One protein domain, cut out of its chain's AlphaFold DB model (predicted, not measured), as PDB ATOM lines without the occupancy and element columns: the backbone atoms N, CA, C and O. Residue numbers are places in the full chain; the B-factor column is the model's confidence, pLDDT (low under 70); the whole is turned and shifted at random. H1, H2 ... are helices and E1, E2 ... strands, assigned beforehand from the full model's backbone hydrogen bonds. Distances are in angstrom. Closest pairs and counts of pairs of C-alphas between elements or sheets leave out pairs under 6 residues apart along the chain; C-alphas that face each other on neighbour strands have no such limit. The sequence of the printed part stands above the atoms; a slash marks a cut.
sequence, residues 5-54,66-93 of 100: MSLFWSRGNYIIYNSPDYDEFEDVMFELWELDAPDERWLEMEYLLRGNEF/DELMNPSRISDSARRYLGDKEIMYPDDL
ATOM      1  N   MET A   5     -34.128 -29.495   5.846       89.81
ATOM      2  CA  MET A   5     -34.004 -30.765   5.151       89.81
ATOM      3  C   MET A   5     -33.392 -30.550   3.774       89.81
ATOM      4  O   MET A   5     -33.770 -29.627   3.055       89.81
ATOM      5  N   SER A   6     -32.511 -31.461   3.385       91.88
ATOM      6  CA  SER A   6     -31.979 -31.548   2.030       91.88
ATOM      7  C   SER A   6     -32.166 -32.957   1.496       91.88
ATOM      8  O   SER A   6     -31.848 -33.933   2.169       91.88
ATOM      9  N   LEU A   7     -32.658 -33.076   0.266       93.81
ATOM     10  CA  LEU A   7     -32.794 -34.345  -0.437       93.81
ATOM     11  C   LEU A   7     -31.827 -34.378  -1.619       93.81
ATOM     12  O   LEU A   7     -31.896 -33.534  -2.511       93.81
ATOM     13  N   PHE A   8     -30.973 -35.395  -1.663       95.69
ATOM     14  CA  PHE A   8     -30.059 -35.653  -2.768       95.69
ATOM     15  C   PHE A   8     -30.382 -37.003  -3.402       95.69
ATOM     16  O   PHE A   8     -30.201 -38.057  -2.792       95.69
ATOM     17  N   TRP A   9     -30.801 -36.995  -4.662       94.88
ATOM     18  CA  TRP A   9     -31.104 -38.212  -5.405       94.88
ATOM     19  C   TRP A   9     -30.074 -38.473  -6.497       94.88
ATOM     20  O   TRP A   9     -29.967 -37.738  -7.478       94.88
ATOM     21  N   SER A  10     -29.310 -39.556  -6.355       95.00
ATOM     22  CA  SER A  10     -28.310 -39.943  -7.346       95.00
ATOM     23  C   SER A  10     -28.952 -40.562  -8.590       95.00
ATOM     24  O   SER A  10     -29.579 -41.622  -8.526       95.00
ATOM     25  N   ARG A  11     -28.730 -39.940  -9.751       92.75
ATOM     26  CA  ARG A  11     -29.235 -40.357 -11.068       92.75
ATOM     27  C   ARG A  11     -28.098 -40.742 -12.015       92.75
ATOM     28  O   ARG A  11     -27.963 -40.217 -13.117       92.75
ATOM     29  N   GLY A  12     -27.247 -41.671 -11.582       89.12
ATOM     30  CA  GLY A  12     -26.104 -42.149 -12.368       89.12
ATOM     31  C   GLY A  12     -25.029 -41.073 -12.551       89.12
ATOM     32  O   GLY A  12     -24.044 -41.073 -11.808       89.12
ATOM     33  N   ASN A  13     -25.241 -40.155 -13.497       92.06
ATOM     34  CA  ASN A  13     -24.296 -39.105 -13.895       92.06
ATOM     35  C   ASN A  13     -24.562 -37.737 -13.248       92.06
ATOM     36  O   ASN A  13     -23.659 -36.910 -13.229       92.06
ATOM     37  N   TYR A  14     -25.759 -37.514 -12.711       94.12
ATOM     38  CA  TYR A  14     -26.132 -36.271 -12.035       94.12
ATOM     39  C   TYR A  14     -26.801 -36.564 -10.690       94.12
ATOM     40  O   TYR A  14     -27.098 -37.718 -10.355       94.12
ATOM     41  N   ILE A  15     -26.994 -35.517  -9.901       95.62
ATOM     42  CA  ILE A  15     -27.674 -35.530  -8.611       95.62
ATOM     43  C   ILE A  15     -28.853 -34.575  -8.731       95.62
ATOM     44  O   ILE A  15     -28.674 -33.442  -9.158       95.62
ATOM     45  N   ILE A  16     -30.048 -35.018  -8.363       94.62
ATOM     46  CA  ILE A  16     -31.181 -34.110  -8.185       94.62
ATOM     47  C   ILE A  16     -31.128 -33.622  -6.747       94.62
ATOM     48  O   ILE A  16     -31.128 -34.445  -5.829       94.62
ATOM     49  N   TYR A  17     -31.062 -32.312  -6.560       93.75
ATOM     50  CA  TYR A  17     -31.232 -31.694  -5.255       93.75
ATOM     51  C   TYR A  17     -32.667 -31.198  -5.115       93.75
ATOM     52  O   TYR A  17     -33.202 -30.597  -6.043       93.75
ATOM     53  N   ASN A  18     -33.274 -31.418  -3.957       90.44
ATOM     54  CA  ASN A  18     -34.513 -30.760  -3.576       90.44
ATOM     55  C   ASN A  18     -34.426 -30.302  -2.116       90.44
ATOM     56  O   ASN A  18     -33.836 -30.990  -1.284       90.44
ATOM     57  N   SER A  19     -35.040 -29.162  -1.815       87.19
ATOM     58  CA  SER A  19     -35.302 -28.723  -0.446       87.19
ATOM     59  C   SER A  19     -36.779 -28.995  -0.182       87.19
ATOM     60  O   SER A  19     -37.607 -28.267  -0.731       87.19
ATOM     61  N   PRO A  20     -37.134 -30.045   0.581       82.81
ATOM     62  CA  PRO A  20     -38.527 -30.308   0.922       82.81
ATOM     63  C   PRO A  20     -39.187 -29.080   1.557       82.81
ATOM     64  O   PRO A  20     -38.513 -28.300   2.238       82.81
ATOM     65  N   ASP A  21     -40.490 -28.919   1.323       80.88
ATOM     66  CA  ASP A  21     -41.254 -27.804   1.877       80.88
ATOM     67  C   ASP A  21     -41.280 -27.914   3.406       80.88
ATOM     68  O   ASP A  21     -41.863 -28.836   3.975       80.88
ATOM     69  N   TYR A  22     -40.590 -26.991   4.072       76.00
ATOM     70  CA  TYR A  22     -40.513 -26.980   5.524       76.00
ATOM     71  C   TYR A  22     -41.892 -26.773   6.153       76.00
ATOM     72  O   TYR A  22     -42.192 -27.434   7.142       76.00
ATOM     73  N   ASP A  23     -42.743 -25.925   5.568       82.12
ATOM     74  CA  ASP A  23     -44.053 -25.594   6.137       82.12
ATOM     75  C   ASP A  23     -44.988 -26.817   6.118       82.12
ATOM     76  O   ASP A  23     -45.840 -26.972   6.991       82.12
ATOM     77  N   GLU A  24     -44.814 -27.721   5.147       87.31
ATOM     78  CA  GLU A  24     -45.573 -28.975   5.070       87.31
ATOM     79  C   GLU A  24     -45.175 -29.968   6.174       87.31
ATOM     80  O   GLU A  24     -46.023 -30.704   6.686       87.31
ATOM     81  N   PHE A  25     -43.898 -29.986   6.560       86.25
ATOM     82  CA  PHE A  25     -43.340 -30.970   7.492       86.25
ATOM     83  C   PHE A  25     -42.943 -30.386   8.855       86.25
ATOM     84  O   PHE A  25     -42.377 -31.103   9.678       86.25
ATOM     85  N   GLU A  26     -43.247 -29.117   9.128       86.62
ATOM     86  CA  GLU A  26     -42.764 -28.388  10.306       86.62
ATOM     87  C   GLU A  26     -43.067 -29.130  11.618       86.62
ATOM     88  O   GLU A  26     -42.150 -29.393  12.400       86.62
ATOM     89  N   ASP A  27     -44.325 -29.535  11.827       90.62
ATOM     90  CA  ASP A  27     -44.760 -30.206  13.058       90.62
ATOM     91  C   ASP A  27     -43.977 -31.506  13.307       90.62
ATOM     92  O   ASP A  27     -43.431 -31.715  14.390       90.62
ATOM     93  N   VAL A  28     -43.866 -32.372  12.291       90.81
ATOM     94  CA  VAL A  28     -43.164 -33.658  12.432       90.81
ATOM     95  C   VAL A  28     -41.656 -33.465  12.601       90.81
ATOM     96  O   VAL A  28     -41.028 -34.198  13.365       90.81
ATOM     97  N   MET A  29     -41.068 -32.464  11.940       89.31
ATOM     98  CA  MET A  29     -39.649 -32.150  12.096       89.31
ATOM     99  C   MET A  29     -39.347 -31.655  13.506       89.31
ATOM    100  O   MET A  29     -38.368 -32.101  14.102       89.31
ATOM    101  N   PHE A  30     -40.192 -30.787  14.064       90.69
ATOM    102  CA  PHE A  30     -40.040 -30.344  15.445       90.69
ATOM    103  C   PHE A  30     -40.218 -31.484  16.440       90.69
ATOM    104  O   PHE A  30     -39.397 -31.611  17.344       90.69
ATOM    105  N   GLU A  31     -41.230 -32.334  16.266       92.44
ATOM    106  CA  GLU A  31     -41.427 -33.492  17.142       92.44
ATOM    107  C   GLU A  31     -40.204 -34.418  17.136       92.44
ATOM    108  O   GLU A  31     -39.738 -34.813  18.203       92.44
ATOM    109  N   LEU A  32     -39.642 -34.726  15.959       90.31
ATOM    110  CA  LEU A  32     -38.426 -35.539  15.834       90.31
ATOM    111  C   LEU A  32     -37.215 -34.869  16.486       90.31
ATOM    112  O   LEU A  32     -36.446 -35.525  17.183       90.31
ATOM    113  N   TRP A  33     -37.060 -33.567  16.277       91.69
ATOM    114  CA  TRP A  33     -35.978 -32.768  16.844       91.69
ATOM    115  C   TRP A  33     -36.052 -32.679  18.376       91.69
ATOM    116  O   TRP A  33     -35.030 -32.643  19.060       91.69
ATOM    117  N   GLU A  34     -37.254 -32.684  18.953       93.06
ATOM    118  CA  GLU A  34     -37.452 -32.651  20.404       93.06
ATOM    119  C   GLU A  34     -37.203 -33.990  21.111       93.06
ATOM    120  O   GLU A  34     -37.072 -33.991  22.339       93.06
ATOM    121  N   LEU A  35     -37.104 -35.104  20.371       92.81
ATOM    122  CA  LEU A  35     -36.749 -36.410  20.940       92.81
ATOM    123  C   LEU A  35     -35.303 -36.455  21.447       92.81
ATOM    124  O   LEU A  35     -35.028 -37.190  22.400       92.81
ATOM    125  N   ASP A  36     -34.412 -35.665  20.847       90.62
ATOM    126  CA  ASP A  36     -33.016 -35.559  21.264       90.62
ATOM    127  C   ASP A  36     -32.848 -34.573  22.433       90.62
ATOM    128  O   ASP A  36     -33.609 -33.605  22.611       90.62
ATOM    129  N   ALA A  37     -31.817 -34.813  23.252       91.19
ATOM    130  CA  ALA A  37     -31.446 -33.901  24.327       91.19
ATOM    131  C   ALA A  37     -31.122 -32.508  23.754       91.19
ATOM    132  O   ALA A  37     -30.587 -32.422  22.653       91.19
ATOM    133  N   PRO A  38     -31.419 -31.398  24.460       88.94
ATOM    134  CA  PRO A  38     -31.254 -30.050  23.906       88.94
ATOM    135  C   PRO A  38     -29.871 -29.726  23.317       88.94
ATOM    136  O   PRO A  38     -29.791 -28.899  22.415       88.94
ATOM    137  N   ASP A  39     -28.810 -30.343  23.831       88.06
ATOM    138  CA  ASP A  39     -27.414 -30.212  23.397       88.06
ATOM    139  C   ASP A  39     -26.977 -31.242  22.340       88.06
ATOM    140  O   ASP A  39     -25.870 -31.150  21.824       88.06
ATOM    141  N   GLU A  40     -27.848 -32.186  21.988       89.81
ATOM    142  CA  GLU A  40     -27.630 -33.238  20.982       89.81
ATOM    143  C   GLU A  40     -28.556 -33.058  19.770       89.81
ATOM    144  O   GLU A  40     -28.814 -33.991  19.017       89.81
ATOM    145  N   ARG A  41     -29.105 -31.859  19.591       92.25
ATOM    146  CA  ARG A  41     -30.072 -31.560  18.540       92.25
ATOM    147  C   ARG A  41     -29.378 -31.209  17.233       92.25
ATOM    148  O   ARG A  41     -28.558 -30.297  17.169       92.25
ATOM    149  N   TRP A  42     -29.749 -31.915  16.177       92.50
ATOM    150  CA  TRP A  42     -29.280 -31.660  14.818       92.50
ATOM    151  C   TRP A  42     -29.867 -30.351  14.257       92.50
ATOM    152  O   TRP A  42     -30.889 -29.854  14.724       92.50
ATOM    153  N   LEU A  43     -29.211 -29.765  13.259       90.44
ATOM    154  CA  LEU A  43     -29.654 -28.545  12.570       90.44
ATOM    155  C   LEU A  43     -30.212 -28.839  11.177       90.44
ATOM    156  O   LEU A  43     -31.100 -28.132  10.703       90.44
ATOM    157  N   GLU A  44     -29.716 -29.897  10.537       90.75
ATOM    158  CA  GLU A  44     -30.171 -30.328   9.221       90.75
ATOM    159  C   GLU A  44     -30.238 -31.848   9.108       90.75
ATOM    160  O   GLU A  44     -29.351 -32.557   9.589       90.75
ATOM    161  N   MET A  45     -31.268 -32.334   8.416       92.06
ATOM    162  CA  MET A  45     -31.332 -33.707   7.926       92.06
ATOM    163  C   MET A  45     -31.039 -33.758   6.428       92.06
ATOM    164  O   MET A  45     -31.726 -33.130   5.622       92.06
ATOM    165  N   GLU A  46     -30.057 -34.563   6.040       93.88
ATOM    166  CA  GLU A  46     -29.701 -34.811   4.647       93.88
ATOM    167  C   GLU A  46     -30.093 -36.234   4.242       93.88
ATOM    168  O   GLU A  46     -29.509 -37.226   4.683       93.88
ATOM    169  N   TYR A  47     -31.085 -36.331   3.364       94.00
ATOM    170  CA  TYR A  47     -31.568 -37.579   2.799       94.00
ATOM    171  C   TYR A  47     -30.839 -37.888   1.495       94.00
ATOM    172  O   TYR A  47     -30.835 -37.091   0.557       94.00
ATOM    173  N   LEU A  48     -30.252 -39.076   1.408       95.75
ATOM    174  CA  LEU A  48     -29.546 -39.567   0.232       95.75
ATOM    175  C   LEU A  48     -30.320 -40.734  -0.377       95.75
ATOM    176  O   LEU A  48     -30.491 -41.774   0.257       95.75
ATOM    177  N   LEU A  49     -30.736 -40.591  -1.634       94.81
ATOM    178  CA  LEU A  49     -31.391 -41.647  -2.403       94.81
ATOM    179  C   LEU A  49     -30.433 -42.216  -3.454       94.81
ATOM    180  O   LEU A  49     -29.914 -41.490  -4.312       94.81
ATOM    181  N   ARG A  50     -30.218 -43.535  -3.424       92.62
ATOM    182  CA  ARG A  50     -29.374 -44.268  -4.383       92.62
ATOM    183  C   ARG A  50     -30.126 -45.493  -4.898       92.62
ATOM    184  O   ARG A  50     -30.134 -46.552  -4.278       92.62
ATOM    185  N   GLY A  51     -30.768 -45.360  -6.058       88.25
ATOM    186  CA  GLY A  51     -31.646 -46.421  -6.560       88.25
ATOM    187  C   GLY A  51     -32.802 -46.670  -5.588       88.25
ATOM    188  O   GLY A  51     -33.628 -45.784  -5.416       88.25
ATOM    189  N   ASN A  52     -32.825 -47.845  -4.950       88.62
ATOM    190  CA  ASN A  52     -33.844 -48.235  -3.964       88.62
ATOM    191  C   ASN A  52     -33.354 -48.133  -2.508       88.62
ATOM    192  O   ASN A  52     -34.045 -48.584  -1.597       88.62
ATOM    193  N   GLU A  53     -32.151 -47.608  -2.287       93.38
ATOM    194  CA  GLU A  53     -31.580 -47.415  -0.957       93.38
ATOM    195  C   GLU A  53     -31.769 -45.965  -0.512       93.38
ATOM    196  O   GLU A  53     -31.618 -45.036  -1.316       93.38
ATOM    197  N   PHE A  54     -32.078 -45.793   0.774       93.44
ATOM    198  CA  PHE A  54     -32.139 -44.494   1.429       93.44
ATOM    199  C   PHE A  54     -31.171 -44.461   2.613       93.44
ATOM    200  O   PHE A  54     -30.987 -45.461   3.310       93.44
ATOM    201  N   ASP A  66     -21.113 -21.663  10.956       76.00
ATOM    202  CA  ASP A  66     -21.552 -20.453  10.244       76.00
ATOM    203  C   ASP A  66     -21.950 -20.704   8.770       76.00
ATOM    204  O   ASP A  66     -22.435 -19.796   8.086       76.00
ATOM    205  N   GLU A  67     -21.760 -21.918   8.243       78.38
ATOM    206  CA  GLU A  67     -22.028 -22.254   6.839       78.38
ATOM    207  C   GLU A  67     -23.488 -22.625   6.559       78.38
ATOM    208  O   GLU A  67     -23.828 -22.919   5.414       78.38
ATOM    209  N   LEU A  68     -24.378 -22.564   7.556       71.88
ATOM    210  CA  LEU A  68     -25.784 -22.969   7.414       71.88
ATOM    211  C   LEU A  68     -26.477 -22.263   6.242       71.88
ATOM    212  O   LEU A  68     -27.235 -22.876   5.494       71.88
ATOM    213  N   MET A  69     -26.146 -20.984   6.049       74.25
ATOM    214  CA  MET A  69     -26.680 -20.135   4.983       74.25
ATOM    215  C   MET A  69     -25.754 -20.034   3.759       74.25
ATOM    216  O   MET A  69     -26.017 -19.239   2.856       74.25
ATOM    217  N   ASN A  70     -24.645 -20.781   3.717       84.94
ATOM    218  CA  ASN A  70     -23.701 -20.745   2.605       84.94
ATOM    219  C   ASN A  70     -24.264 -21.538   1.412       84.94
ATOM    220  O   ASN A  70     -24.452 -22.750   1.524       84.94
ATOM    221  N   PRO A  71     -24.461 -20.913   0.235       79.69
ATOM    222  CA  PRO A  71     -24.967 -21.616  -0.946       79.69
ATOM    223  C   PRO A  71     -24.086 -22.789  -1.401       79.69
ATOM    224  O   PRO A  71     -24.574 -23.731  -2.020       79.69
ATOM    225  N   SER A  72     -22.788 -22.752  -1.087       87.25
ATOM    226  CA  SER A  72     -21.828 -23.800  -1.464       87.25
ATOM    227  C   SER A  72     -22.057 -25.106  -0.700       87.25
ATOM    228  O   SER A  72     -21.702 -26.170  -1.207       87.25
ATOM    229  N   ARG A  73     -22.723 -25.045   0.462       88.12
ATOM    230  CA  ARG A  73     -22.954 -26.181   1.363       88.12
ATOM    231  C   ARG A  73     -23.623 -27.358   0.657       88.12
ATOM    232  O   ARG A  73     -23.176 -28.490   0.795       88.12
ATOM    233  N   ILE A  74     -24.629 -27.080  -0.176       90.56
ATOM    234  CA  ILE A  74     -25.322 -28.098  -0.981       90.56
ATOM    235  C   ILE A  74     -24.322 -28.848  -1.870       90.56
ATOM    236  O   ILE A  74     -24.334 -30.078  -1.935       90.56
ATOM    237  N   SER A  75     -23.433 -28.112  -2.543       91.50
ATOM    238  CA  SER A  75     -22.436 -28.707  -3.432       91.50
ATOM    239  C   SER A  75     -21.364 -29.498  -2.683       91.50
ATOM    240  O   SER A  75     -20.904 -30.526  -3.183       91.50
ATOM    241  N   ASP A  76     -21.013 -29.079  -1.468       91.81
ATOM    242  CA  ASP A  76     -20.045 -29.778  -0.625       91.81
ATOM    243  C   ASP A  76     -20.621 -31.075  -0.051       91.81
ATOM    244  O   ASP A  76     -19.963 -32.117  -0.136       91.81
ATOM    245  N   SER A  77     -21.867 -31.058   0.432       92.94
ATOM    246  CA  SER A  77     -22.591 -32.265   0.848       92.94
ATOM    247  C   SER A  77     -22.753 -33.239  -0.318       92.94
ATOM    248  O   SER A  77     -22.338 -34.397  -0.226       92.94
ATOM    249  N   ALA A  78     -23.245 -32.775  -1.471       93.69
ATOM    250  CA  ALA A  78     -23.375 -33.607  -2.667       93.69
ATOM    251  C   ALA A  78     -22.039 -34.267  -3.055       93.69
ATOM    252  O   ALA A  78     -21.984 -35.480  -3.280       93.69
ATOM    253  N   ARG A  79     -20.941 -33.499  -3.047       94.19
ATOM    254  CA  ARG A  79     -19.591 -34.002  -3.337       94.19
ATOM    255  C   ARG A  79     -19.125 -35.027  -2.305       94.19
ATOM    256  O   ARG A  79     -18.564 -36.052  -2.694       94.19
ATOM    257  N   ARG A  80     -19.366 -34.776  -1.013       93.00
ATOM    258  CA  ARG A  80     -19.004 -35.665   0.103       93.00
ATOM    259  C   ARG A  80     -19.673 -37.031  -0.025       93.00
ATOM    260  O   ARG A  80     -19.001 -38.046   0.143       93.00
ATOM    261  N   TYR A  81     -20.965 -37.070  -0.350       93.06
ATOM    262  CA  TYR A  81     -21.741 -38.313  -0.334       93.06
ATOM    263  C   TYR A  81     -21.804 -39.041  -1.676       93.06
ATOM    264  O   TYR A  81     -21.845 -40.278  -1.714       93.06
ATOM    265  N   LEU A  82     -21.856 -38.295  -2.781       93.31
ATOM    266  CA  LEU A  82     -22.202 -38.805  -4.113       93.31
ATOM    267  C   LEU A  82     -21.115 -38.537  -5.167       93.31
ATOM    268  O   LEU A  82     -21.235 -39.029  -6.297       93.31
ATOM    269  N   GLY A  83     -20.037 -37.845  -4.787       93.38
ATOM    270  CA  GLY A  83     -18.909 -37.498  -5.650       93.38
ATOM    271  C   GLY A  83     -19.138 -36.232  -6.476       93.38
ATOM    272  O   GLY A  83     -20.163 -35.568  -6.371       93.38
ATOM    273  N   ASP A  84     -18.154 -35.896  -7.310       94.94
ATOM    274  CA  ASP A  84     -18.165 -34.684  -8.138       94.94
ATOM    275  C   ASP A  84     -19.048 -34.895  -9.383       94.94
ATOM    276  O   ASP A  84     -18.583 -35.347 -10.431       94.94
ATOM    277  N   LYS A  85     -20.354 -34.662  -9.224       94.31
ATOM    278  CA  LYS A  85     -21.380 -34.791 -10.268       94.31
ATOM    279  C   LYS A  85     -22.152 -33.485 -10.412       94.31
ATOM    280  O   LYS A  85     -22.238 -32.704  -9.470       94.31
ATOM    281  N   GLU A  86     -22.741 -33.285 -11.584       94.44
ATOM    282  CA  GLU A  86     -23.651 -32.165 -11.827       94.44
ATOM    283  C   GLU A  86     -24.864 -32.243 -10.891       94.44
ATOM    284  O   GLU A  86     -25.429 -33.323 -10.693       94.44
ATOM    285  N   ILE A  87     -25.241 -31.101 -10.313       94.56
ATOM    286  CA  ILE A  87     -26.417 -30.959  -9.454       94.56
ATOM    287  C   ILE A  87     -27.500 -30.271 -10.276       94.56
ATOM    288  O   ILE A  87     -27.271 -29.188 -10.808       94.56
ATOM    289  N   MET A  88     -28.657 -30.913 -10.362       94.00
ATOM    290  CA  MET A  88     -29.845 -30.428 -11.052       94.00
ATOM    291  C   MET A  88     -30.901 -30.048 -10.017       94.00
ATOM    292  O   MET A  88     -31.131 -30.809  -9.069       94.00
ATOM    293  N   TYR A  89     -31.559 -28.911 -10.212       90.00
ATOM    294  CA  TYR A  89     -32.676 -28.466  -9.379       90.00
ATOM    295  C   TYR A  89     -34.013 -28.876 -10.016       90.00
ATOM    296  O   TYR A  89     -34.052 -29.147 -11.218       90.00
ATOM    297  N   PRO A  90     -35.124 -28.933  -9.255       83.38
ATOM    298  CA  PRO A  90     -36.420 -29.349  -9.789       83.38
ATOM    299  C   PRO A  90     -36.850 -28.536 -11.015       83.38
ATOM    300  O   PRO A  90     -37.278 -29.103 -12.018       83.38
ATOM    301  N   ASP A  91     -36.617 -27.224 -10.975       82.69
ATOM    302  CA  ASP A  91     -36.930 -26.301 -12.069       82.69
ATOM    303  C   ASP A  91     -36.136 -26.595 -13.356       82.69
ATOM    304  O   ASP A  91     -36.622 -26.331 -14.459       82.69
ATOM    305  N   ASP A  92     -34.939 -27.183 -13.243       80.50
ATOM    306  CA  ASP A  92     -34.096 -27.545 -14.392       80.50
ATOM    307  C   ASP A  92     -34.585 -28.816 -15.104       80.50
ATOM    308  O   ASP A  92     -34.206 -29.083 -16.247       80.50
ATOM    309  N   LEU A  93     -35.393 -29.634 -14.424       72.94
ATOM    310  CA  LEU A  93     -35.784 -30.970 -14.878       72.94
ATOM    311  C   LEU A  93     -37.125 -30.998 -15.629       72.94
ATOM    312  O   LEU A  93     -37.419 -31.985 -16.307       72.94
TER     313      LEU A  93
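Overview. This is residues 5 to 54 and 66 to 93 of the 100 residues of an uncharacterized protein of Blastomonas fulva (UniProt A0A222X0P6). A twisted wall of four strands has one helix, H3, packed slantwise over one face, while H1 lies off one end of the sheet and residues 35 to 40 stick out beyond it. The 78 printed residues hold four named helices and four named strands, in the order E1 E2 H1 E3 H2 H3 E4 H4. The mixed sheet runs E3 E1 E2 E4; the class is mixed, helices and strands, in two layers, H3 on one face of the sheet. The whole is only just compact, close to loose, with a radius of gyration of the C-alphas of 13.8 A, and spans 39 by 26 by 24 A.

Arrangement. E1, residues 5 to 11, and E2, residues 14 to 18, are an antiparallel hairpin, with N 9 and O 16 2.8 A apart. H1, residues 22 to 34, only grazes the sheet. E3, residues 44 to 50, is parallel to E1, with N 8 and O 47 2.8 A apart. H2, residues 66 to 69, is close but not clearly touching H3, residues 72 to 82, the closest C-alphas being those of Glu 67 and Arg 73, 6.8 A. H3 has a height over the sheet of 8.8 A; its closest C-alpha pair with E1 is Phe 8 and Ala 78, 7.0 A. E4, residues 86 to 88, is parallel to E2, with N 88 and O 15 2.8 A apart. H4, residues 90 to 93, only grazes the sheet. Every O i to N i+4 pair is within hydrogen-bond range in H3, and 7 of 9 in H1; H2 and H4 are too short for such a pair.

Along the chain. E1 begins at C-alpha 5 (-34.004, -30.765, 5.151) and is 19.4 A long, E3 19.5 A, H1 16.2 A and H3 15.2 A. H4 ends at C-alpha 93 (-35.784, -30.970, -14.878).

Size, cuts and confidence. The C-alphas farthest apart are those of Ala 37 and Leu 93, 39.6 A. Residues 55 to 65 are not printed, and C-alphas 54 and 66 are 27.7 A apart. No link printed whole is long. No printed residue has a pLDDT under 70.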